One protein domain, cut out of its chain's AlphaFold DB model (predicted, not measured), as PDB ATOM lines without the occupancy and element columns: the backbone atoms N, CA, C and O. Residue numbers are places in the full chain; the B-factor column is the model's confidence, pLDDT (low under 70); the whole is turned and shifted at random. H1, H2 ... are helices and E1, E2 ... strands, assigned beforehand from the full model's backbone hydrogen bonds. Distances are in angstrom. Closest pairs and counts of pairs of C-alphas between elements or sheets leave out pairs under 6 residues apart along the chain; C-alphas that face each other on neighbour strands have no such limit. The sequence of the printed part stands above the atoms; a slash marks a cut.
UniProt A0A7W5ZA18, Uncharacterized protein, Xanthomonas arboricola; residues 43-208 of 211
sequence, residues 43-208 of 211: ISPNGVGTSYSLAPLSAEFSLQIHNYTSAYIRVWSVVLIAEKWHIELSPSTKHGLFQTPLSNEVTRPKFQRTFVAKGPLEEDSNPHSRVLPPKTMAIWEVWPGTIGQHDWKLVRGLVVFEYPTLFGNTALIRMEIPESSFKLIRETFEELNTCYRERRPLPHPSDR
ATOM      1  N   ILE A  43     -54.199  41.410  -2.255       78.94
ATOM      2  CA  ILE A  43     -54.274  40.397  -3.312       78.94
ATOM      3  C   ILE A  43     -55.588  39.639  -3.164       78.94
ATOM      4  O   ILE A  43     -55.737  38.774  -2.295       78.94
ATOM      5  N   SER A  44     -56.543  39.979  -4.027       70.50
ATOM      6  CA  SER A  44     -57.831  39.295  -4.109       70.50
ATOM      7  C   SER A  44     -57.709  38.043  -4.987       70.50
ATOM      8  O   SER A  44     -57.069  38.121  -6.038       70.50
ATOM      9  N   PRO A  45     -58.366  36.919  -4.639       66.81
ATOM     10  CA  PRO A  45     -58.474  35.764  -5.533       66.81
ATOM     11  C   PRO A  45     -59.057  36.157  -6.900       66.81
ATOM     12  O   PRO A  45     -58.586  35.728  -7.944       66.81
ATOM     13  N   ASN A  46     -60.017  37.081  -6.926       69.56
ATOM     14  CA  ASN A  46     -60.662  37.519  -8.169       69.56
ATOM     15  C   ASN A  46     -59.767  38.413  -9.050       69.56
ATOM     16  O   ASN A  46     -60.187  38.836 -10.125       69.56
ATOM     17  N   GLY A  47     -58.550  38.717  -8.592       75.94
ATOM     18  CA  GLY A  47     -57.550  39.494  -9.317       75.94
ATOM     19  C   GLY A  47     -56.661  38.669 -10.251       75.94
ATOM     20  O   GLY A  47     -55.730  39.230 -10.818       75.94
ATOM     21  N   VAL A  48     -56.895  37.360 -10.402       85.31
ATOM     22  CA  VAL A  48     -56.103  36.492 -11.289       85.31
ATOM     23  C   VAL A  48     -56.666  36.526 -12.710       85.31
ATOM     24  O   VAL A  48     -57.857  36.297 -12.921       85.31
ATOM     25  N   GLY A  49     -55.811  36.799 -13.694       83.75
ATOM     26  CA  GLY A  49     -56.157  36.828 -15.110       83.75
ATOM     27  C   GLY A  49     -55.252  35.932 -15.951       83.75
ATOM     28  O   GLY A  49     -54.060  35.794 -15.685       83.75
ATOM     29  N   THR A  50     -55.822  35.346 -17.002       86.56
ATOM     30  CA  THR A  50     -55.076  34.597 -18.018       86.56
ATOM     31  C   THR A  50     -55.545  34.961 -19.412       86.56
ATOM     32  O   THR A  50     -56.747  35.080 -19.650       86.56
ATOM     33  N   SER A  51     -54.606  35.075 -20.342       84.94
ATOM     34  CA  SER A  51     -54.874  35.150 -21.776       84.94
ATOM     35  C   SER A  51     -54.107  34.033 -22.468       84.94
ATOM     36  O   SER A  51     -52.939  33.805 -22.158       84.94
ATOM     37  N   TYR A  52     -54.755  33.318 -23.381       84.75
ATOM     38  CA  TYR A  52     -54.139  32.219 -24.112       84.75
ATOM     39  C   TYR A  52     -54.646  32.186 -25.553       84.75
ATOM     40  O   TYR A  52     -55.852  32.254 -25.790       84.75
ATOM     41  N   SER A  53     -53.727  32.070 -26.508       82.94
ATOM     42  CA  SER A  53     -54.026  31.878 -27.927       82.94
ATOM     43  C   SER A  53     -53.150  30.767 -28.490       82.94
ATOM     44  O   SER A  53     -51.980  30.655 -28.137       82.94
ATOM     45  N   LEU A  54     -53.714  29.946 -29.377       83.12
ATOM     46  CA  LEU A  54     -52.984  28.892 -30.093       83.12
ATOM     47  C   LEU A  54     -52.425  29.378 -31.439       83.12
ATOM     48  O   LEU A  54     -51.497  28.772 -31.972       83.12
ATOM     49  N   ALA A  55     -52.975  30.462 -31.991       84.06
ATOM     50  CA  ALA A  55     -52.620  30.973 -33.311       84.06
ATOM     51  C   ALA A  55     -52.678  32.515 -33.333       84.06
ATOM     52  O   ALA A  55     -53.745  33.077 -33.582       84.06
ATOM     53  N   PRO A  56     -51.558  33.225 -33.080       81.94
ATOM     54  CA  PRO A  56     -50.232  32.710 -32.712       81.94
ATOM     55  C   PRO A  56     -50.196  32.144 -31.282       81.94
ATOM     56  O   PRO A  56     -50.981  32.576 -30.439       81.94
ATOM     57  N   LEU A  57     -49.280  31.203 -31.007       83.75
ATOM     58  CA  LEU A  57     -49.110  30.615 -29.673       83.75
ATOM     59  C   LEU A  57     -48.648  31.686 -28.673       83.75
ATOM     60  O   LEU A  57     -47.503  32.137 -28.722       83.75
ATOM     61  N   SER A  58     -49.524  32.077 -27.754       85.75
ATOM     62  CA  SER A  58     -49.233  33.056 -26.711       85.75
ATOM     63  C   SER A  58     -49.935  32.693 -25.407       85.75
ATOM     64  O   SER A  58     -51.048  32.169 -25.401       85.75
ATOM     65  N   ALA A  59     -49.265  32.968 -24.292       87.12
ATOM     66  CA  ALA A  59     -49.818  32.864 -22.952       87.12
ATOM     67  C   ALA A  59     -49.444  34.118 -22.166       87.12
ATOM     68  O   ALA A  59     -48.322  34.614 -22.266       87.12
ATOM     69  N   GLU A  60     -50.380  34.611 -21.373       89.62
ATOM     70  CA  GLU A  60     -50.184  35.720 -20.454       89.62
ATOM     71  C   GLU A  60     -50.858  35.357 -19.136       89.62
ATOM     72  O   GLU A  60     -52.010  34.918 -19.119       89.62
ATOM     73  N   PHE A  61     -50.134  35.537 -18.040       91.25
ATOM     74  CA  PHE A  61     -50.656  35.402 -16.689       91.25
ATOM     75  C   PHE A  61     -50.539  36.746 -15.990       91.25
ATOM     76  O   PHE A  61     -49.486  37.386 -16.071       91.25
ATOM     77  N   SER A  62     -51.595  37.159 -15.299       91.06
ATOM     78  CA  SER A  62     -51.653  38.448 -14.629       91.06
ATOM     79  C   SER A  62     -52.275  38.371 -13.236       91.06
ATOM     80  O   SER A  62     -53.172  37.573 -12.966       91.06
ATOM     81  N   LEU A  63     -51.781  39.223 -12.339       91.00
ATOM     82  CA  LEU A  63     -52.255  39.416 -10.974       91.00
ATOM     83  C   LEU A  63     -52.593  40.884 -10.752       91.00
ATOM     84  O   LEU A  63     -51.774  41.770 -10.988       91.00
ATOM     85  N   GLN A  64     -53.783  41.154 -10.239       90.38
ATOM     86  CA  GLN A  64     -54.173  42.481  -9.784       90.38
ATOM     87  C   GLN A  64     -53.756  42.659  -8.324       90.38
ATOM     88  O   GLN A  64     -54.107  41.853  -7.462       90.38
ATOM     89  N   ILE A  65     -53.020  43.734  -8.041       90.69
ATOM     90  CA  ILE A  65     -52.664  44.122  -6.674       90.69
ATOM     91  C   ILE A  65     -53.339  45.446  -6.359       90.69
ATOM     92  O   ILE A  65     -53.175  46.445  -7.066       90.69
ATOM     93  N   HIS A  66     -54.110  45.436  -5.280       88.94
ATOM     94  CA  HIS A  66     -54.963  46.524  -4.847       88.94
ATOM     95  C   HIS A  66     -54.372  47.230  -3.629       88.94
ATOM     96  O   HIS A  66     -54.045  46.615  -2.617       88.94
ATOM     97  N   ASN A  67     -54.326  48.555  -3.673       88.88
ATOM     98  CA  ASN A  67     -54.056  49.382  -2.513       88.88
ATOM     99  C   ASN A  67     -55.372  49.855  -1.878       88.88
ATOM    100  O   ASN A  67     -55.852  50.957  -2.139       88.88
ATOM    101  N   TYR A  68     -55.937  49.041  -0.985       85.19
ATOM    102  CA  TYR A  68     -57.096  49.437  -0.176       85.19
ATOM    103  C   TYR A  68     -56.755  50.436   0.937       85.19
ATOM    104  O   TYR A  68     -57.659  50.900   1.637       85.19
ATOM    105  N   THR A  69     -55.485  50.780   1.141       85.19
ATOM    106  CA  THR A  69     -55.079  51.701   2.205       85.19
ATOM    107  C   THR A  69     -55.358  53.159   1.819       85.19
ATOM    108  O   THR A  69     -55.697  53.485   0.677       85.19
ATOM    109  N   SER A  70     -55.255  54.055   2.800       82.56
ATOM    110  CA  SER A  70     -55.266  55.506   2.587       82.56
ATOM    111  C   SER A  70     -53.870  56.084   2.312       82.56
ATOM    112  O   SER A  70     -53.746  57.295   2.144       82.56
ATOM    113  N   ALA A  71     -52.828  55.249   2.271       83.56
ATOM    114  CA  ALA A  71     -51.441  55.658   2.083       83.56
ATOM    115  C   ALA A  71     -50.929  55.267   0.690       83.56
ATOM    116  O   ALA A  71     -51.472  54.373   0.042       83.56
ATOM    117  N   TYR A  72     -49.877  55.940   0.226       87.88
ATOM    118  CA  TYR A  72     -49.109  55.461  -0.921       87.88
ATOM    119  C   TYR A  72     -48.335  54.220  -0.502       87.88
ATOM    120  O   TYR A  72     -47.745  54.203   0.578       87.88
ATOM    121  N   ILE A  73     -48.323  53.214  -1.363       90.25
ATOM    122  CA  ILE A  73     -47.471  52.040  -1.196       90.25
ATOM    123  C   ILE A  73     -46.684  51.838  -2.481       90.25
ATOM    124  O   ILE A  73     -47.186  52.152  -3.556       90.25
ATOM    125  N   ARG A  74     -45.473  51.303  -2.401       90.81
ATOM    126  CA  ARG A  74     -44.770  50.768  -3.564       90.81
ATOM    127  C   ARG A  74     -44.787  49.260  -3.445       90.81
ATOM    128  O   ARG A  74     -44.350  48.711  -2.441       90.81
ATOM    129  N   VAL A  75     -45.312  48.589  -4.455       92.62
ATOM    130  CA  VAL A  75     -45.097  47.150  -4.586       92.62
ATOM    131  C   VAL A  75     -43.708  47.004  -5.178       92.62
ATOM    132  O   VAL A  75     -43.477  47.475  -6.287       92.62
ATOM    133  N   TRP A  76     -42.782  46.443  -4.411       90.00
ATOM    134  CA  TRP A  76     -41.380  46.293  -4.803       90.00
ATOM    135  C   TRP A  76     -41.155  45.079  -5.685       90.00
ATOM    136  O   TRP A  76     -40.414  45.147  -6.658       90.00
ATOM    137  N   SER A  77     -41.768  43.966  -5.294       91.31
ATOM    138  CA  SER A  77     -41.562  42.674  -5.926       91.31
ATOM    139  C   SER A  77     -42.749  41.767  -5.637       91.31
ATOM    140  O   SER A  77     -43.336  41.810  -4.547       91.31
ATOM    141  N   VAL A  78     -43.098  40.955  -6.628       93.56
ATOM    142  CA  VAL A  78     -44.151  39.942  -6.570       93.56
ATOM    143  C   VAL A  78     -43.533  38.658  -7.088       93.56
ATOM    144  O   VAL A  78     -43.214  38.561  -8.270       93.56
ATOM    145  N   VAL A  79     -43.345  37.681  -6.207       93.56
ATOM    146  CA  VAL A  79     -42.597  36.460  -6.516       93.56
ATOM    147  C   VAL A  79     -43.480  35.245  -6.301       93.56
ATOM    148  O   VAL A  79     -44.006  35.036  -5.207       93.56
ATOM    149  N   LEU A  80     -43.603  34.413  -7.330       93.81
ATOM    150  CA  LEU A  80     -44.161  33.071  -7.219       93.81
ATOM    151  C   LEU A  80     -43.003  32.075  -7.143       93.81
ATOM    152  O   LEU A  80     -42.099  32.078  -7.974       93.81
ATOM    153  N   ILE A  81     -43.016  31.236  -6.116       93.94
ATOM    154  CA  ILE A  81     -41.962  30.270  -5.818       93.94
ATOM    155  C   ILE A  81     -42.493  28.879  -6.135       93.94
ATOM    156  O   ILE A  81     -43.513  28.463  -5.586       93.94
ATOM    157  N   ALA A  82     -41.772  28.157  -6.981       92.44
ATOM    158  CA  ALA A  82     -41.921  26.730  -7.216       92.44
ATOM    159  C   ALA A  82     -40.836  25.931  -6.482       92.44
ATOM    160  O   ALA A  82     -39.900  26.498  -5.923       92.44
ATOM    161  N   GLU A  83     -40.933  24.601  -6.506       88.25
ATOM    162  CA  GLU A  83     -39.982  23.711  -5.817       88.25
ATOM    163  C   GLU A  83     -38.509  23.973  -6.177       88.25
ATOM    164  O   GLU A  83     -37.636  23.882  -5.317       88.25
ATOM    165  N   LYS A  84     -38.227  24.279  -7.451       86.81
ATOM    166  CA  LYS A  84     -36.859  24.451  -7.981       86.81
ATOM    167  C   LYS A  84     -36.607  25.807  -8.632       86.81
ATOM    168  O   LYS A  84     -35.470  26.125  -8.962       86.81
ATOM    169  N   TRP A  85     -37.661  26.584  -8.835       90.00
ATOM    170  CA  TRP A  85     -37.640  27.795  -9.645       90.00
ATOM    171  C   TRP A  85     -38.425  28.886  -8.940       90.00
ATOM    172  O   TRP A  85     -39.298  28.609  -8.124       90.00
ATOM    173  N   HIS A  86     -38.154  30.132  -9.280       91.44
ATOM    174  CA  HIS A  86     -39.006  31.244  -8.894       91.44
ATOM    175  C   HIS A  86     -39.240  32.116 -10.114       91.44
ATOM    176  O   HIS A  86     -38.442  32.121 -11.051       91.44
ATOM    177  N   ILE A  87     -40.348  32.837 -10.094       91.50
ATOM    178  CA  ILE A  87     -40.684  33.800 -11.121       91.50
ATOM    179  C   ILE A  87     -41.110  35.096 -10.460       91.50
ATOM    180  O   ILE A  87     -41.962  35.116  -9.572       91.50
ATOM    181  N   GLU A  88     -40.474  36.174 -10.890       91.31
ATOM    182  CA  GLU A  88     -40.815  37.522 -10.478       91.31
ATOM    183  C   GLU A  88     -41.706  38.157 -11.541       91.31
ATOM    184  O   GLU A  88     -41.404  38.119 -12.737       91.31
ATOM    185  N   LEU A  89     -42.831  38.711 -11.105       92.31
ATOM    186  CA  LEU A  89     -43.762  39.387 -11.990       92.31
ATOM    187  C   LEU A  89     -43.340  40.843 -12.161       92.31
ATOM    188  O   LEU A  89     -42.882  41.498 -11.224       92.31
ATOM    189  N   SER A  90     -43.558  41.374 -13.356       91.19
ATOM    190  CA  SER A  90     -43.321  42.781 -13.673       91.19
ATOM    191  C   SER A  90     -44.636  43.555 -13.724       91.19
ATOM    192  O   SER A  90     -45.638  43.011 -14.189       91.19
ATOM    193  N   PRO A  91     -44.667  44.827 -13.305       90.88
ATOM    194  CA  PRO A  91     -45.842  45.660 -13.486       90.88
ATOM    195  C   PRO A  91     -46.136  45.805 -14.983       90.88
ATOM    196  O   PRO A  91     -45.245  46.062 -15.789       90.88
ATOM    197  N   SER A  92     -47.403  45.668 -15.354       88.50
ATOM    198  CA  SER A  92     -47.833  45.808 -16.739       88.50
ATOM    199  C   SER A  92     -47.563  47.219 -17.249       88.50
ATOM    200  O   SER A  92     -48.019  48.205 -16.659       88.50
ATOM    201  N   THR A  93     -46.869  47.312 -18.381       84.44
ATOM    202  CA  THR A  93     -46.651  48.568 -19.114       84.44
ATOM    203  C   THR A  93     -47.823  48.907 -20.033       84.44
ATOM    204  O   THR A  93     -48.026  50.072 -20.366       84.44
ATOM    205  N   LYS A  94     -48.631  47.905 -20.406       83.25
ATOM    206  CA  LYS A  94     -49.833  48.068 -21.241       83.25
ATOM    207  C   LYS A  94     -50.975  48.719 -20.464       83.25
ATOM    208  O   LYS A  94     -51.810  49.414 -21.040       83.25
ATOM    209  N   HIS A  95     -51.026  48.473 -19.156       81.12
ATOM    210  CA  HIS A  95     -52.130  48.877 -18.301       81.12
ATOM    211  C   HIS A  95     -51.742  50.031 -17.356       81.12
ATOM    212  O   HIS A  95     -50.740  49.998 -16.629       81.12
ATOM    213  N   GLY A  96     -52.578  51.074 -17.352       81.38
ATOM    214  CA  GLY A  96     -52.481  52.197 -16.421       81.38
ATOM    215  C   GLY A  96     -52.820  51.815 -14.974       81.38
ATOM    216  O   GLY A  96     -53.082  50.658 -14.651       81.38
ATOM    217  N   LEU A  97     -52.828  52.812 -14.088       84.19
ATOM    218  CA  LEU A  97     -53.376  52.644 -12.743       84.19
ATOM    219  C   LEU A  97     -54.900  52.705 -12.805       84.19
ATOM    220  O   LEU A  97     -55.468  53.625 -13.403       84.19
ATOM    221  N   PHE A  98     -55.560  51.772 -12.130       82.69
ATOM    222  CA  PHE A  98     -57.011  51.778 -12.017       82.69
ATOM    223  C   PHE A  98     -57.457  52.123 -10.608       82.69
ATOM    224  O   PHE A  98     -56.721  51.941  -9.640       82.69
ATOM    225  N   GLN A  99     -58.684  52.609 -10.481       82.12
ATOM    226  CA  GLN A  99     -59.311  52.746  -9.175       82.12
ATOM    227  C   GLN A  99     -59.593  51.362  -8.583       82.12
ATOM    228  O   GLN A  99     -60.119  50.479  -9.263       82.12
ATOM    229  N   THR A 100     -59.255  51.173  -7.307       72.00
ATOM    230  CA  THR A 100     -59.607  49.946  -6.594       72.00
ATOM    231  C   THR A 100     -61.130  49.844  -6.493       72.00
ATOM    232  O   THR A 100     -61.761  50.804  -6.038       72.00
ATOM    233  N   PRO A 101     -61.739  48.719  -6.899       67.75
ATOM    234  CA  PRO A 101     -63.177  48.548  -6.776       67.75
ATOM    235  C   PRO A 101     -63.596  48.552  -5.301       67.75
ATOM    236  O   PRO A 101     -62.857  48.113  -4.419       67.75
ATOM    237  N   LEU A 102     -64.799  49.066  -5.035       63.03
ATOM    238  CA  LEU A 102     -65.380  49.092  -3.688       63.03
ATOM    239  C   LEU A 102     -65.785  47.688  -3.202       63.03
ATOM    240  O   LEU A 102     -65.939  47.491  -2.000       63.03
ATOM    241  N   SER A 103     -65.927  46.723  -4.121       58.16
ATOM    242  CA  SER A 103     -66.158  45.306  -3.834       58.16
ATOM    243  C   SER A 103     -65.056  44.430  -4.441       58.16
ATOM    244  O   SER A 103     -64.486  44.747  -5.486       58.16
ATOM    245  N   ASN A 104     -64.775  43.295  -3.801       53.19
ATOM    246  CA  ASN A 104     -63.733  42.348  -4.221       53.19
ATOM    247  C   ASN A 104     -64.109  41.520  -5.467       53.19
ATOM    248  O   ASN A 104     -63.350  40.640  -5.862       53.19
ATOM    249  N   GLU A 105     -65.276  41.757  -6.065       49.12
ATOM    250  CA  GLU A 105     -65.864  40.931  -7.133       49.12
ATOM    251  C   GLU A 105     -65.562  41.447  -8.545       49.12
ATOM    252  O   GLU A 105     -65.880  40.794  -9.539       49.12
ATOM    253  N   VAL A 106     -64.957  42.630  -8.669       53.50
ATOM    254  CA  VAL A 106     -64.778  43.261  -9.978       53.50
ATOM    255  C   VAL A 106     -63.514  42.740 -10.657       53.50
ATOM    256  O   VAL A 106     -62.407  43.165 -10.349       53.50
ATOM    257  N   THR A 107     -63.704  41.873 -11.649       51.66
ATOM    258  CA  THR A 107     -62.647  41.308 -12.509       51.66
ATOM    259  C   THR A 107     -62.111  42.294 -13.552       51.66
ATOM    260  O   THR A 107     -61.017  42.096 -14.080       51.66
ATOM    261  N   ARG A 108     -62.857  43.363 -13.876       56.88
ATOM    262  CA  ARG A 108     -62.464  44.370 -14.878       56.88
ATOM    263  C   ARG A 108     -62.638  45.791 -14.344       56.88
ATOM    264  O   ARG A 108     -63.768  46.292 -14.323       56.88
ATOM    265  N   PRO A 109     -61.561  46.470 -13.928       58.19
ATOM    266  CA  PRO A 109     -61.666  47.850 -13.490       58.19
ATOM    267  C   PRO A 109     -62.022  48.757 -14.680       58.19
ATOM    268  O   PRO A 109     -61.310  48.812 -15.677       58.19
ATOM    269  N   LYS A 110     -63.148  49.473 -14.581       56.97
ATOM    270  CA  LYS A 110     -63.645  50.350 -15.661       56.97
ATOM    271  C   LYS A 110     -62.995  51.736 -15.680       56.97
ATOM    272  O   LYS A 110     -63.114  52.433 -16.681       56.97
ATOM    273  N   PHE A 111     -62.347  52.152 -14.591       61.44
ATOM    274  CA  PHE A 111     -61.901  53.534 -14.415       61.44
ATOM    275  C   PHE A 111     -60.383  53.629 -14.245       61.44
ATOM    276  O   PHE A 111     -59.828  53.195 -13.231       61.44
ATOM    277  N   GLN A 112     -59.721  54.207 -15.249       59.81
ATOM    278  CA  GLN A 112     -58.310  54.581 -15.184       59.81
ATOM    279  C   GLN A 112     -58.168  55.941 -14.505       59.81
ATOM    280  O   GLN A 112     -58.911  56.878 -14.798       59.81
ATOM    281  N   ARG A 113     -57.202  56.062 -13.593       56.03
ATOM    282  CA  ARG A 113     -56.961  57.320 -12.890       56.03
ATOM    283  C   ARG A 113     -56.028  58.195 -13.726       56.03
ATOM    284  O   ARG A 113     -54.852  57.884 -13.867       56.03
ATOM    285  N   THR A 114     -56.554  59.302 -14.244       47.31
ATOM    286  CA  THR A 114     -55.809  60.280 -15.058       47.31
ATOM    287  C   THR A 114     -54.872  61.171 -14.245       47.31
ATOM    288  O   THR A 114     -53.925  61.712 -14.806       47.31
ATOM    289  N   PHE A 115     -55.095  61.313 -12.932       46.91
ATOM    290  CA  PHE A 115     -54.255  62.142 -12.067       46.91
ATOM    291  C   PHE A 115     -53.788  61.379 -10.824       46.91
ATOM    292  O   PHE A 115     -54.581  61.003  -9.950       46.91
ATOM    293  N   VAL A 116     -52.477  61.172 -10.748       53.44
ATOM    294  CA  VAL A 116     -51.778  60.679  -9.565       53.44
ATOM    295  C   VAL A 116     -51.178  61.899  -8.879       53.44
ATOM    296  O   VAL A 116     -50.297  62.548  -9.434       53.44
ATOM    297  N   ALA A 117     -51.678  62.254  -7.695       49.44
ATOM    298  CA  ALA A 117     -51.002  63.270  -6.896       49.44
ATOM    299  C   ALA A 117     -49.583  62.768  -6.559       49.44
ATOM    300  O   ALA A 117     -49.398  61.573  -6.325       49.44
ATOM    301  N   LYS A 118     -48.581  63.660  -6.563       52.59
ATOM    302  CA  LYS A 118     -47.218  63.298  -6.148       52.59
ATOM    303  C   LYS A 118     -47.278  62.727  -4.728       52.59
ATOM    304  O   LYS A 118     -47.770  63.383  -3.811       52.59
ATOM    305  N   GLY A 119     -46.860  61.472  -4.587       59.09
ATOM    306  CA  GLY A 119     -46.801  60.777  -3.308       59.09
ATOM    307  C   GLY A 119     -45.499  61.070  -2.558       59.09
ATOM    308  O   GLY A 119     -44.571  61.622  -3.139       59.09
ATOM    309  N   PRO A 120     -45.410  60.673  -1.278       65.56
ATOM    310  CA  PRO A 120     -44.185  60.769  -0.479       65.56
ATOM    311  C   PRO A 120     -43.127  59.717  -0.854       65.56
ATOM    312  O   PRO A 120     -42.024  59.754  -0.328       65.56
ATOM    313  N   LEU A 121     -43.476  58.748  -1.705       70.69
ATOM    314  CA  LEU A 121     -42.541  57.761  -2.236       70.69
ATOM    315  C   LEU A 121     -42.026  58.279  -3.578       70.69
ATOM    316  O   LEU A 121     -42.830  58.526  -4.478       70.69
ATOM    317  N   GLU A 122     -40.709  58.439  -3.698       69.38
ATOM    318  CA  GLU A 122     -40.061  58.831  -4.954       69.38
ATOM    319  C   GLU A 122     -40.196  57.729  -6.019       69.38
ATOM    320  O   GLU A 122     -40.625  56.608  -5.730       69.38
ATOM    321  N   GLU A 123     -39.881  58.037  -7.274       64.44
ATOM    322  CA  GLU A 123     -39.783  56.994  -8.295       64.44
ATOM    323  C   GLU A 123     -38.533  56.148  -8.038       64.44
ATOM    324  O   GLU A 123     -37.451  56.665  -7.773       64.44
ATOM    325  N   ASP A 124     -38.713  54.832  -8.069       71.38
ATOM    326  CA  ASP A 124     -37.635  53.866  -7.895       71.38
ATOM    327  C   ASP A 124     -37.055  53.492  -9.257       71.38
ATOM    328  O   ASP A 124     -37.780  53.408 -10.249       71.38
ATOM    329  N   SER A 125     -35.759  53.201  -9.297       76.31
ATOM    330  CA  SER A 125     -35.096  52.675 -10.496       76.31
ATOM    331  C   SER A 125     -35.439  51.206 -10.780       76.31
ATOM    332  O   SER A 125     -35.151  50.709 -11.868       76.31
ATOM    333  N   ASN A 126     -36.053  50.502  -9.821       81.50
ATOM    334  CA  ASN A 126     -36.425  49.100  -9.969       81.50
ATOM    335  C   ASN A 126     -37.579  48.910 -10.987       81.50
ATOM    336  O   ASN A 126     -38.714  49.309 -10.692       81.50
ATOM    337  N   PRO A 127     -37.349  48.217 -12.124       82.56
ATOM    338  CA  PRO A 127     -38.362  48.007 -13.163       82.56
ATOM    339  C   PRO A 127     -39.496  47.055 -12.748       82.56
ATOM    340  O   PRO A 127     -40.545  47.032 -13.391       82.56
ATOM    341  N   HIS A 128     -39.315  46.275 -11.679       84.69
ATOM    342  CA  HIS A 128     -40.343  45.395 -11.109       84.69
ATOM    343  C   HIS A 128     -41.242  46.112 -10.100       84.69
ATOM    344  O   HIS A 128     -42.267  45.573  -9.666       84.69
ATOM    345  N   SER A 129     -40.878  47.342  -9.742       88.81
ATOM    346  CA  SER A 129     -41.591  48.107  -8.740       88.81
ATOM    347  C   SER A 129     -42.627  49.038  -9.362       88.81
ATOM    348  O   SER A 129     -42.471  49.548 -10.471       88.81
ATOM    349  N   ARG A 130     -43.714  49.290  -8.629       90.69
ATOM    350  CA  ARG A 130     -44.678  50.329  -9.002       90.69
ATOM    351  C   ARG A 130     -45.297  50.960  -7.772       90.69
ATOM    352  O   ARG A 130     -45.744  50.268  -6.854       90.69
ATOM    353  N   VAL A 131     -45.360  52.289  -7.776       90.12
ATOM    354  CA  VAL A 131     -46.091  53.045  -6.760       90.12
ATOM    355  C   VAL A 131     -47.589  52.923  -7.033       90.12
ATOM    356  O   VAL A 131     -48.074  53.227  -8.123       90.12
ATOM    357  N   LEU A 132     -48.324  52.485  -6.016       89.00
ATOM    358  CA  LEU A 132     -49.774  52.445  -5.958       89.00
ATOM    359  C   LEU A 132     -50.266  53.545  -5.008       89.00
ATOM    360  O   LEU A 132     -50.173  53.406  -3.782       89.00
ATOM    361  N   PRO A 133     -50.830  54.639  -5.539       88.31
ATOM    362  CA  PRO A 133     -51.536  55.628  -4.737       88.31
ATOM    363  C   PRO A 133     -52.700  55.024  -3.934       88.31
ATOM    364  O   PRO A 133     -53.185  53.934  -4.261       88.31
ATOM    365  N   PRO A 134     -53.213  55.742  -2.921       85.94
ATOM    366  CA  PRO A 134     -54.372  55.302  -2.154       85.94
ATOM    367  C   PRO A 134     -55.557  54.940  -3.053       85.94
ATOM    368  O   PRO A 134     -55.900  55.704  -3.965       85.94
ATOM    369  N   LYS A 135     -56.210  53.810  -2.754       85.56
ATOM    370  CA  LYS A 135     -57.402  53.315  -3.468       85.56
ATOM    371  C   LYS A 135     -57.172  53.122  -4.969       85.56
ATOM    372  O   LYS A 135     -58.070  53.360  -5.780       85.56
ATOM    373  N   THR A 136     -55.962  52.712  -5.339       87.50
ATOM    374  CA  THR A 136     -55.627  52.326  -6.714       87.50
ATOM    375  C   THR A 136     -55.170  50.880  -6.799       87.50
ATOM    376  O   THR A 136     -54.859  50.240  -5.797       87.50
ATOM    377  N   MET A 137     -55.144  50.344  -8.004       88.62
ATOM    378  CA  MET A 137     -54.624  49.022  -8.298       88.62
ATOM    379  C   MET A 137     -53.801  49.055  -9.584       88.62
ATOM    380  O   MET A 137     -54.004  49.920 -10.443       88.62
ATOM    381  N   ALA A 138     -52.899  48.094  -9.723       89.44
ATOM    382  CA  ALA A 138     -52.218  47.824 -10.981       89.44
ATOM    383  C   ALA A 138     -52.121  46.319 -11.220       89.44
ATOM    384  O   ALA A 138     -52.460  45.510 -10.353       89.44
ATOM    385  N   ILE A 139     -51.695  45.973 -12.427       90.62
ATOM    386  CA  ILE A 139     -51.572  44.597 -12.887       90.62
ATOM    387  C   ILE A 139     -50.090  44.239 -12.913       90.62
ATOM    388  O   ILE A 139     -49.282  45.020 -13.412       90.62
ATOM    389  N   TRP A 140     -49.754  43.073 -12.377       92.31
ATOM    390  CA  TRP A 140     -48.455  42.423 -12.471       92.31
ATOM    391  C   TRP A 140     -48.578  41.239 -13.410       92.31
ATOM    392  O   TRP A 140     -49.491  40.436 -13.268       92.31
ATOM    393  N   GLU A 141     -47.683  41.137 -14.377       92.00
ATOM    394  CA  GLU A 141     -47.728  40.151 -15.447       92.00
ATOM    395  C   GLU A 141     -46.456  39.308 -15.436       92.00
ATOM    396  O   GLU A 141     -45.372  39.765 -15.061       92.00
ATOM    397  N   VAL A 142     -46.604  38.060 -15.864       88.88
ATOM    398  CA  VAL A 142     -45.479  37.193 -16.191       88.88
ATOM    399  C   VAL A 142     -45.075  37.426 -17.643       88.88
ATOM    400  O   VAL A 142     -45.923  37.425 -18.536       88.88
ATOM    401  N   TRP A 143     -43.770  37.545 -17.896       77.75
ATOM    402  CA  TRP A 143     -43.234  37.563 -19.255       77.75
ATOM    403  C   TRP A 143     -43.654  36.298 -20.020       77.75
ATOM    404  O   TRP A 143     -43.304  35.201 -19.572       77.75
ATOM    405  N   PRO A 144     -44.323  36.419 -21.188       73.38
ATOM    406  CA  PRO A 144     -44.858  35.277 -21.935       73.38
ATOM    407  C   PRO A 144     -43.830  34.181 -22.206       73.38
ATOM    408  O   PRO A 144     -44.143  33.001 -22.108       73.38
ATOM    409  N   GLY A 145     -42.582  34.571 -22.484       77.19
ATOM    410  CA  GLY A 145     -41.494  33.636 -22.756       77.19
ATOM    411  C   GLY A 145     -41.104  32.750 -21.573       77.19
ATOM    412  O   GLY A 145     -40.458  31.739 -21.807       77.19
ATOM    413  N   THR A 146     -41.483  33.100 -20.341       82.69
ATOM    414  CA  THR A 146     -41.192  32.328 -19.114       82.69
ATOM    415  C   THR A 146     -42.231  31.232 -18.872       82.69
ATOM    416  O   THR A 146     -41.954  30.211 -18.232       82.69
ATOM    417  N   ILE A 147     -43.441  31.428 -19.403       84.38
ATOM    418  CA  ILE A 147     -44.521  30.448 -19.338       84.38
ATOM    419  C   ILE A 147     -44.144  29.287 -20.261       84.38
ATOM    420  O   ILE A 147     -43.758  29.488 -21.409       84.38
ATOM    421  N   GLY A 148     -44.199  28.059 -19.752       82.00
ATOM    422  CA  GLY A 148     -43.846  26.861 -20.511       82.00
ATOM    423  C   GLY A 148     -42.367  26.476 -20.531       82.00
ATOM    424  O   GLY A 148     -42.065  25.373 -20.983       82.00
ATOM    425  N   GLN A 149     -41.448  27.310 -20.021       84.94
ATOM    426  CA  GLN A 149     -40.018  26.951 -19.943       84.94
ATOM    427  C   GLN A 149     -39.753  25.791 -18.980       84.94
ATOM    428  O   GLN A 149     -38.874  24.960 -19.212       84.94
ATOM    429  N   HIS A 150     -40.523  25.736 -17.896       86.38
ATOM    430  CA  HIS A 150     -40.352  24.770 -16.823       86.38
ATOM    431  C   HIS A 150     -41.673  24.086 -16.479       86.38
ATOM    432  O   HIS A 150     -42.765  24.574 -16.778       86.38
ATOM    433  N   ASP A 151     -41.563  22.933 -15.821       86.56
ATOM    434  CA  ASP A 151     -42.691  22.367 -15.096       86.56
ATOM    435  C   ASP A 151     -42.855  23.141 -13.787       86.56
ATOM    436  O   ASP A 151     -42.067  22.989 -12.851       86.56
ATOM    437  N   TRP A 152     -43.815  24.059 -13.772       89.50
ATOM    438  CA  TRP A 152     -44.078  24.902 -12.619       89.50
ATOM    439  C   TRP A 152     -44.985  24.155 -11.646       89.50
ATOM    440  O   TRP A 152     -46.086  23.762 -12.011       89.50
ATOM    441  N   LYS A 153     -44.505  23.977 -10.412       91.81
ATOM    442  CA  LYS A 153     -45.280  23.497  -9.263       91.81
ATOM    443  C   LYS A 153     -45.148  24.518  -8.148       91.81
ATOM    444  O   LYS A 153     -44.127  24.531  -7.455       91.81
ATOM    445  N   LEU A 154     -46.095  25.447  -8.058       93.12
ATOM    446  CA  LEU A 154     -46.006  26.579  -7.145       93.12
ATOM    447  C   LEU A 154     -46.235  26.115  -5.704       93.12
ATOM    448  O   LEU A 154     -47.222  25.459  -5.375       93.12
ATOM    449  N   VAL A 155     -45.322  26.517  -4.828       94.75
ATOM    450  CA  VAL A 155     -45.333  26.189  -3.400       94.75
ATOM    451  C   VAL A 155     -45.727  27.404  -2.572       94.75
ATOM    452  O   VAL A 155     -46.433  27.253  -1.582       94.75
ATOM    453  N   ARG A 156     -45.266  28.606  -2.952       93.75
ATOM    454  CA  ARG A 156     -45.520  29.847  -2.199       93.75
ATOM    455  C   ARG A 156     -45.621  31.060  -3.113       93.75
ATOM    456  O   ARG A 156     -45.040  31.082  -4.194       93.75
ATOM    457  N   GLY A 157     -46.289  32.102  -2.635       93.06
ATOM    458  CA  GLY A 157     -46.290  33.423  -3.255       93.06
ATOM    459  C   GLY A 157     -45.919  34.492  -2.237       93.06
ATOM    460  O   GLY A 157     -46.368  34.440  -1.091       93.06
ATOM    461  N   LEU A 158     -45.116  35.472  -2.639       94.00
ATOM    462  CA  LEU A 158     -44.663  36.564  -1.782       94.00
ATOM    463  C   LEU A 158     -44.854  37.906  -2.476       94.00
ATOM    464  O   LEU A 158     -44.614  38.031  -3.674       94.00
ATOM    465  N   VAL A 159     -45.211  38.921  -1.696       93.56
ATOM    466  CA  VAL A 159     -45.215  40.314  -2.137       93.56
ATOM    467  C   VAL A 159     -44.472  41.174  -1.132       93.56
ATOM    468  O   VAL A 159     -44.659  41.044   0.080       93.56
ATOM    469  N   VAL A 160     -43.610  42.045  -1.641       92.69
ATOM    470  CA  VAL A 160     -42.882  43.027  -0.842       92.69
ATOM    471  C   VAL A 160     -43.506  44.393  -1.076       92.69
ATOM    472  O   VAL A 160     -43.579  44.862  -2.211       92.69
ATOM    473  N   PHE A 161     -43.957  45.029   0.001       92.25
ATOM    474  CA  PHE A 161     -44.493  46.382  -0.023       92.25
ATOM    475  C   PHE A 161     -43.556  47.333   0.710       92.25
ATOM    476  O   PHE A 161     -43.059  47.017   1.787       92.25
ATOM    477  N   GLU A 162     -43.385  48.525   0.162       90.75
ATOM    478  CA  GLU A 162     -42.810  49.678   0.841       90.75
ATOM    479  C   GLU A 162     -43.909  50.692   1.135       90.75
ATOM    480  O   GLU A 162     -44.794  50.927   0.308       90.75
ATOM    481  N   TYR A 163     -43.850  51.319   2.303       87.81
ATOM    482  CA  TYR A 163     -44.780  52.375   2.676       87.81
ATOM    483  C   TYR A 163     -44.091  53.478   3.497       87.81
ATOM    484  O   TYR A 163     -43.115  53.215   4.204       87.81
ATOM    485  N   PRO A 164     -44.593  54.724   3.436       83.50
ATOM    486  CA  PRO A 164     -44.045  55.839   4.196       83.50
ATOM    487  C   PRO A 164     -44.433  55.751   5.681       83.50
ATOM    488  O   PRO A 164     -45.604  55.591   6.049       83.50
ATOM    489  N   THR A 165     -43.455  55.910   6.564       79.69
ATOM    490  CA  THR A 165     -43.642  56.041   8.018       79.69
ATOM    491  C   THR A 165     -44.082  57.468   8.390       79.69
ATOM    492  O   THR A 165     -44.048  58.373   7.561       79.69
ATOM    493  N   LEU A 166     -44.549  57.699   9.625       72.06
ATOM    494  CA  LEU A 166     -44.920  59.057  10.074       72.06
ATOM    495  C   LEU A 166     -43.732  60.017  10.124       72.06
ATOM    496  O   LEU A 166     -43.925  61.217   9.974       72.06
ATOM    497  N   PHE A 167     -42.528  59.494  10.343       73.38
ATOM    498  CA  PHE A 167     -41.325  60.289  10.580       73.38
ATOM    499  C   PHE A 167     -40.521  60.555   9.298       73.38
ATOM    500  O   PHE A 167     -39.359  60.927   9.377       73.38
ATOM    501  N   GLY A 168     -41.121  60.349   8.121       67.75
ATOM    502  CA  GLY A 168     -40.499  60.644   6.823       67.75
ATOM    503  C   GLY A 168     -39.628  59.524   6.239       67.75
ATOM    504  O   GLY A 168     -39.287  59.592   5.066       67.75
ATOM    505  N   ASN A 169     -39.332  58.467   7.000       78.06
ATOM    506  CA  ASN A 169     -38.630  57.281   6.489       78.06
ATOM    507  C   ASN A 169     -39.593  56.316   5.786       78.06
ATOM    508  O   ASN A 169     -40.809  56.409   5.974       78.06
ATOM    509  N   THR A 170     -39.070  55.329   5.062       84.62
ATOM    510  CA  THR A 170     -39.861  54.219   4.514       84.62
ATOM    511  C   THR A 170     -39.646  52.931   5.306       84.62
ATOM    512  O   THR A 170     -38.651  52.764   6.013       84.62
ATOM    513  N   ALA A 171     -40.628  52.036   5.249       85.50
ATOM    514  CA  ALA A 171     -40.552  50.708   5.838       85.50
ATOM    515  C   ALA A 171     -40.941  49.660   4.796       85.50
ATOM    516  O   ALA A 171     -41.833  49.896   3.979       85.50
ATOM    517  N   LEU A 172     -40.279  48.504   4.857       89.12
ATOM    518  CA  LEU A 172     -40.569  47.351   4.015       89.12
ATOM    519  C   LEU A 172     -41.326  46.298   4.812       89.12
ATOM    520  O   LEU A 172     -40.953  45.961   5.935       89.12
ATOM    521  N   ILE A 173     -42.350  45.726   4.192       89.94
ATOM    522  CA  ILE A 173     -43.030  44.540   4.689       89.94
ATOM    523  C   ILE A 173     -43.047  43.467   3.609       89.94
ATOM    524  O   ILE A 173     -43.507  43.675   2.488       89.94
ATOM    525  N   ARG A 174     -42.558  42.284   3.976       91.44
ATOM    526  CA  ARG A 174     -42.727  41.067   3.189       91.44
ATOM    527  C   ARG A 174     -43.989  40.361   3.654       91.44
ATOM    528  O   ARG A 174     -44.147  40.074   4.838       91.44
ATOM    529  N   MET A 175     -44.855  40.042   2.708       90.75
ATOM    530  CA  MET A 175     -46.127  39.387   2.962       90.75
ATOM    531  C   MET A 175     -46.236  38.129   2.119       90.75
ATOM    532  O   MET A 175     -45.892  38.124   0.940       90.75
ATOM    533  N   GLU A 176     -46.713  37.058   2.736       92.19
ATOM    534  CA  GLU A 176     -47.104  35.855   2.015       92.19
ATOM    535  C   GLU A 176     -48.516  36.031   1.462       92.19
ATOM    536  O   GLU A 176     -49.380  36.619   2.121       92.19
ATOM    537  N   ILE A 177     -48.731  35.563   0.233       90.06
ATOM    538  CA  ILE A 177     -50.054  35.592  -0.386       90.06
ATOM    539  C   ILE A 177     -50.980  34.690   0.443       90.06
ATOM    540  O   ILE A 177     -50.600  33.553   0.726       90.06
ATOM    541  N   PRO A 178     -52.178  35.158   0.843       88.00
ATOM    542  CA  PRO A 178     -53.121  34.332   1.590       88.00
ATOM    543  C   PRO A 178     -53.415  33.017   0.864       88.00
ATOM    544  O   PRO A 178     -53.617  33.030  -0.348       88.00
ATOM    545  N   GLU A 179     -53.510  31.910   1.603       88.12
ATOM    546  CA  GLU A 179     -53.682  30.562   1.032       88.12
ATOM    547  C   GLU A 179     -54.884  30.462   0.080       88.12
ATOM    548  O   GLU A 179     -54.805  29.832  -0.972       88.12
ATOM    549  N   SER A 180     -55.988  31.144   0.396       84.06
ATOM    550  CA  SER A 180     -57.177  31.185  -0.463       84.06
ATOM    551  C   SER A 180     -56.905  31.828  -1.827       84.06
ATOM    552  O   SER A 180     -57.344  31.304  -2.849       84.06
ATOM    553  N   SER A 181     -56.164  32.939  -1.858       86.62
ATOM    554  CA  SER A 181     -55.737  33.590  -3.100       86.62
ATOM    555  C   SER A 181     -54.660  32.763  -3.804       86.62
ATOM    556  O   SER A 181     -54.698  32.605  -5.022       86.62
ATOM    557  N   PHE A 182     -53.718  32.202  -3.042       91.25
ATOM    558  CA  PHE A 182     -52.599  31.436  -3.577       91.25
ATOM    559  C   PHE A 182     -53.045  30.141  -4.261       91.25
ATOM    560  O   PHE A 182     -52.541  29.827  -5.336       91.25
ATOM    561  N   LYS A 183     -54.037  29.432  -3.708       90.06
ATOM    562  CA  LYS A 183     -54.607  28.232  -4.331       90.06
ATOM    563  C   LYS A 183     -55.087  28.508  -5.758       90.06
ATOM    564  O   LYS A 183     -54.720  27.775  -6.671       90.06
ATOM    565  N   LEU A 184     -55.835  29.594  -5.959       88.38
ATOM    566  CA  LEU A 184     -56.358  29.962  -7.275       88.38
ATOM    567  C   LEU A 184     -55.248  30.406  -8.238       88.38
ATOM    568  O   LEU A 184     -55.274  30.048  -9.416       88.38
ATOM    569  N   ILE A 185     -54.266  31.163  -7.736       91.25
ATOM    570  CA  ILE A 185     -53.062  31.547  -8.488       91.25
ATOM    571  C   ILE A 185     -52.336  30.300  -8.986       91.25
ATOM    572  O   ILE A 185     -52.019  30.215 -10.168       91.25
ATOM    573  N   ARG A 186     -52.115  29.333  -8.092       92.44
ATOM    574  CA  ARG A 186     -51.456  28.065  -8.394       92.44
ATOM    575  C   ARG A 186     -52.204  27.291  -9.465       92.44
ATOM    576  O   ARG A 186     -51.632  27.036 -10.515       92.44
ATOM    577  N   GLU A 187     -53.472  26.982  -9.227       91.00
ATOM    578  CA  GLU A 187     -54.289  26.200 -10.161       91.00
ATOM    579  C   GLU A 187     -54.324  26.849 -11.548       91.00
ATOM    580  O   GLU A 187     -54.077  26.195 -12.555       91.00
ATOM    581  N   THR A 188     -54.531  28.165 -11.597       89.75
ATOM    582  CA  THR A 188     -54.635  28.901 -12.860       89.75
ATOM    583  C   THR A 188     -53.299  28.982 -13.606       89.75
ATOM    584  O   THR A 188     -53.265  28.851 -14.830       89.75
ATOM    585  N   PHE A 189     -52.192  29.210 -12.895       91.44
ATOM    586  CA  PHE A 189     -50.867  29.314 -13.507       91.44
ATOM    587  C   PHE A 189     -50.351  27.956 -13.992       91.44
ATOM    588  O   PHE A 189     -49.825  27.858 -15.101       91.44
ATOM    589  N   GLU A 190     -50.514  26.904 -13.190       91.81
ATOM    590  CA  GLU A 190     -50.083  25.547 -13.538       91.81
ATOM    591  C   GLU A 190     -50.903  24.971 -14.698       91.81
ATOM    592  O   GLU A 190     -50.342  24.339 -15.599       91.81
ATOM    593  N   GLU A 191     -52.208  25.250 -14.741       90.50
ATOM    594  CA  GLU A 191     -53.066  24.891 -15.871       90.50
ATOM    595  C   GLU A 191     -52.630  25.618 -17.149       90.50
ATOM    596  O   GLU A 191     -52.401  24.971 -18.171       90.50
ATOM    597  N   LEU A 192     -52.422  26.940 -17.090       90.25
ATOM    598  CA  LEU A 192     -51.910  27.713 -18.226       90.25
ATOM    599  C   LEU A 192     -50.564  27.168 -18.718       90.25
ATOM    600  O   LEU A 192     -50.364  27.016 -19.924       90.25
ATOM    601  N   ASN A 193     -49.657  26.846 -17.795       90.25
ATOM    602  CA  ASN A 193     -48.361  26.263 -18.116       90.25
ATOM    603  C   ASN A 193     -48.505  24.922 -18.846       90.25
ATOM    604  O   ASN A 193     -47.836  24.684 -19.853       90.25
ATOM    605  N   THR A 194     -49.395  24.061 -18.357       90.56
ATOM    606  CA  THR A 194     -49.666  22.749 -18.949       90.56
ATOM    607  C   THR A 194     -50.263  22.899 -20.346       90.56
ATOM    608  O   THR A 194     -49.714  22.357 -21.305       90.56
ATOM    609  N   CYS A 195     -51.311  23.714 -20.500       88.50
ATOM    610  CA  CYS A 195     -51.943  23.985 -21.791       88.50
ATOM    611  C   CYS A 195     -50.951  24.547 -22.813       88.50
ATOM    612  O   CYS A 195     -50.931  24.082 -23.953       88.50
ATOM    613  N   TYR A 196     -50.096  25.493 -22.408       89.44
ATOM    614  CA  TYR A 196     -49.086  26.083 -23.285       89.44
ATOM    615  C   TYR A 196     -48.039  25.057 -23.742       89.44
ATOM    616  O   TYR A 196     -47.722  24.985 -24.931       89.44
ATOM    617  N   ARG A 197     -47.537  24.213 -22.828       88.56
ATOM    618  CA  ARG A 197     -46.553  23.162 -23.149       88.56
ATOM    619  C   ARG A 197     -47.135  22.076 -24.045       88.56
ATOM    620  O   ARG A 197     -46.486  21.647 -24.995       88.56
ATOM    621  N   GLU A 198     -48.356  21.647 -23.752       89.06
ATOM    622  CA  GLU A 198     -49.044  20.585 -24.488       89.06
ATOM    623  C   GLU A 198     -49.749  21.086 -25.756       89.06
ATOM    624  O   GLU A 198     -50.267  20.278 -26.526       89.06
ATOM    625  N   ARG A 199     -49.775  22.406 -25.983       86.31
ATOM    626  CA  ARG A 199     -50.506  23.067 -27.078       86.31
ATOM    627  C   ARG A 199     -51.986  22.685 -27.106       86.31
ATOM    628  O   ARG A 199     -52.570  22.452 -28.165       86.31
ATOM    629  N   ARG A 200     -52.595  22.622 -25.924       85.94
ATOM    630  CA  ARG A 200     -54.021  22.326 -25.736       85.94
ATOM    631  C   ARG A 200     -54.806  23.613 -25.492       85.94
ATOM    632  O   ARG A 200     -54.218  24.580 -25.005       85.94
ATOM    633  N   PRO A 201     -56.102  23.668 -25.847       81.50
ATOM    634  CA  PRO A 201     -56.946  24.807 -25.506       81.50
ATOM    635  C   PRO A 201     -57.057  24.952 -23.985       81.50
ATOM    636  O   PRO A 201     -57.090  23.953 -23.265       81.50
ATOM    637  N   LEU A 202     -57.115  26.199 -23.507       80.56
ATOM    638  CA  LEU A 202     -57.413  26.475 -22.103       80.56
ATOM    639  C   LEU A 202     -58.891  26.121 -21.842       80.56
ATOM    640  O   LEU A 202     -59.740  26.562 -22.626       80.56
ATOM    641  N   PRO A 203     -59.222  25.355 -20.789       77.44
ATOM    642  CA  PRO A 203     -60.609  25.049 -20.450       77.44
ATOM    643  C   PRO A 203     -61.426  26.320 -20.231       77.44
ATOM    644  O   PRO A 203     -60.927  27.317 -19.697       77.44
ATOM    645  N   HIS A 204     -62.690  26.311 -20.658       67.00
ATOM    646  CA  HIS A 204     -63.529  27.490 -20.505       67.00
ATOM    647  C   HIS A 204     -63.839  27.700 -19.009       67.00
ATOM    648  O   HIS A 204     -64.082  26.726 -18.293       67.00
ATOM    649  N   PRO A 205     -63.901  28.947 -18.499       61.75
ATOM    650  CA  PRO A 205     -64.193  29.207 -17.084       61.75
ATOM    651  C   PRO A 205     -65.491  28.559 -16.571       61.75
ATOM    652  O   PRO A 205     -65.610  28.273 -15.384       61.75
ATOM    653  N   SER A 206     -66.460  28.303 -17.459       56.44
ATOM    654  CA  SER A 206     -67.712  27.596 -17.139       56.44
ATOM    655  C   SER A 206     -67.522  26.125 -16.778       56.44
ATOM    656  O   SER A 206     -68.354  25.569 -16.064       56.44
ATOM    657  N   ASP A 207     -66.452  25.499 -17.262       56.69
ATOM    658  CA  ASP A 207     -66.181  24.076 -17.051       56.69
ATOM    659  C   ASP A 207     -65.558  23.843 -15.668       56.69
ATOM    660  O   ASP A 207     -65.792  22.809 -15.049       56.69
ATOM    661  N   ARG A 208     -64.879  24.862 -15.119       56.31
ATOM    662  CA  ARG A 208     -64.336  24.868 -13.750       56.31
ATOM    663  C   ARG A 208     -65.414  24.891 -12.661       56.31
ATOM    664  O   ARG A 208     -65.157  24.454 -11.553       56.31
TER     665      ARG A 208
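Overview. This is residues 43 to 208 of the 211 residues of an uncharacterized protein of Xanthomonas arboricola (UniProt A0A7W5ZA18). Two twisted sheets, E1 E2 E6 and E3 E4 E5 E7 E8, stand partly face to face as a sandwich with crossed strands, and one helix, H1, wedges in at one end between E1 and E2 of the first and E7 of the second. The E7 and E8 hairpin reaches to the opposite end, and a long link, residues 89 to 129, runs past E6. The printed part has 166 residues, with eight named strands and then one named helix; the class is mixed, though under half of the residues, 77, are in named elements. It is compact, with a radius of gyration of the C-alphas of 16.4 A, and spans 53 by 35 by 28 A, only just elongated.

Arrangement. Begin at E1, residues 48 to 54, which forms an antiparallel hairpin with E2, residues 57 to 66; N 51 and O 60 are 2.9 A apart. On E2's other side look for antiparallel E6, residues 136 to 141, with N 63 and O 140 at 2.8 A. In the branched sheet, E3, residues 73 to 82, has E4, residues 86 to 88, and E5, residues 130 to 132, on one side and E7, residues 154 to 164, on the other. These three neighbours are antiparallel to E3: N 80 and O 87 are 2.9 A apart, N 75 and O 130 3.0 A, N 74 and O 162 2.8 A. E8, residues 170 to 176, is E7's antiparallel hairpin partner, with N 161 and O 173 at 2.9 A. The sheets' strands stand at 47 degrees; the closest C-alphas of E3 and E6 are those of Val 78 and Trp 140, 7.7 A. H1, residues 179 to 198, is on both sheets, at a height of 9.6 A over each; with E1 E2 E6 it makes two layers, a helix on one face of a sheet. It runs along E1, at 7 degrees on the local plane, and slantwise to E7, at 57 degrees on the local plane. Its closest C-alphas to E7 are those of Arg 186 and Leu 154, 5.8 A. In H1, 15 of 16 O i to N i+4 pairs are within hydrogen-bond range.

Along the chain. Find C-alpha 48 at (-56.103, 36.492, -11.289), where E1 begins its 20.5 A. E2 measures 30.1 A, E3 26.6 A, E4 6.7 A, E5 6.3 A, E6 16.9 A, E7 31.4 A and E8 19.9 A. H1 covers 27.8 A and ends at C-alpha 198, (-49.044, 20.585, -24.488).

Size, cuts and confidence. The C-alphas of Phe 167 and Arg 200, the two farthest apart, are 54.0 A apart. The printed part has no cut; the links E4 to E5 and E6 to E7 are long. Mean pLDDT of the printed part is 81.7; look for values under 70 at residues 45 to 46, 101 to 120, 122 to 123, 168 and 204 to 208.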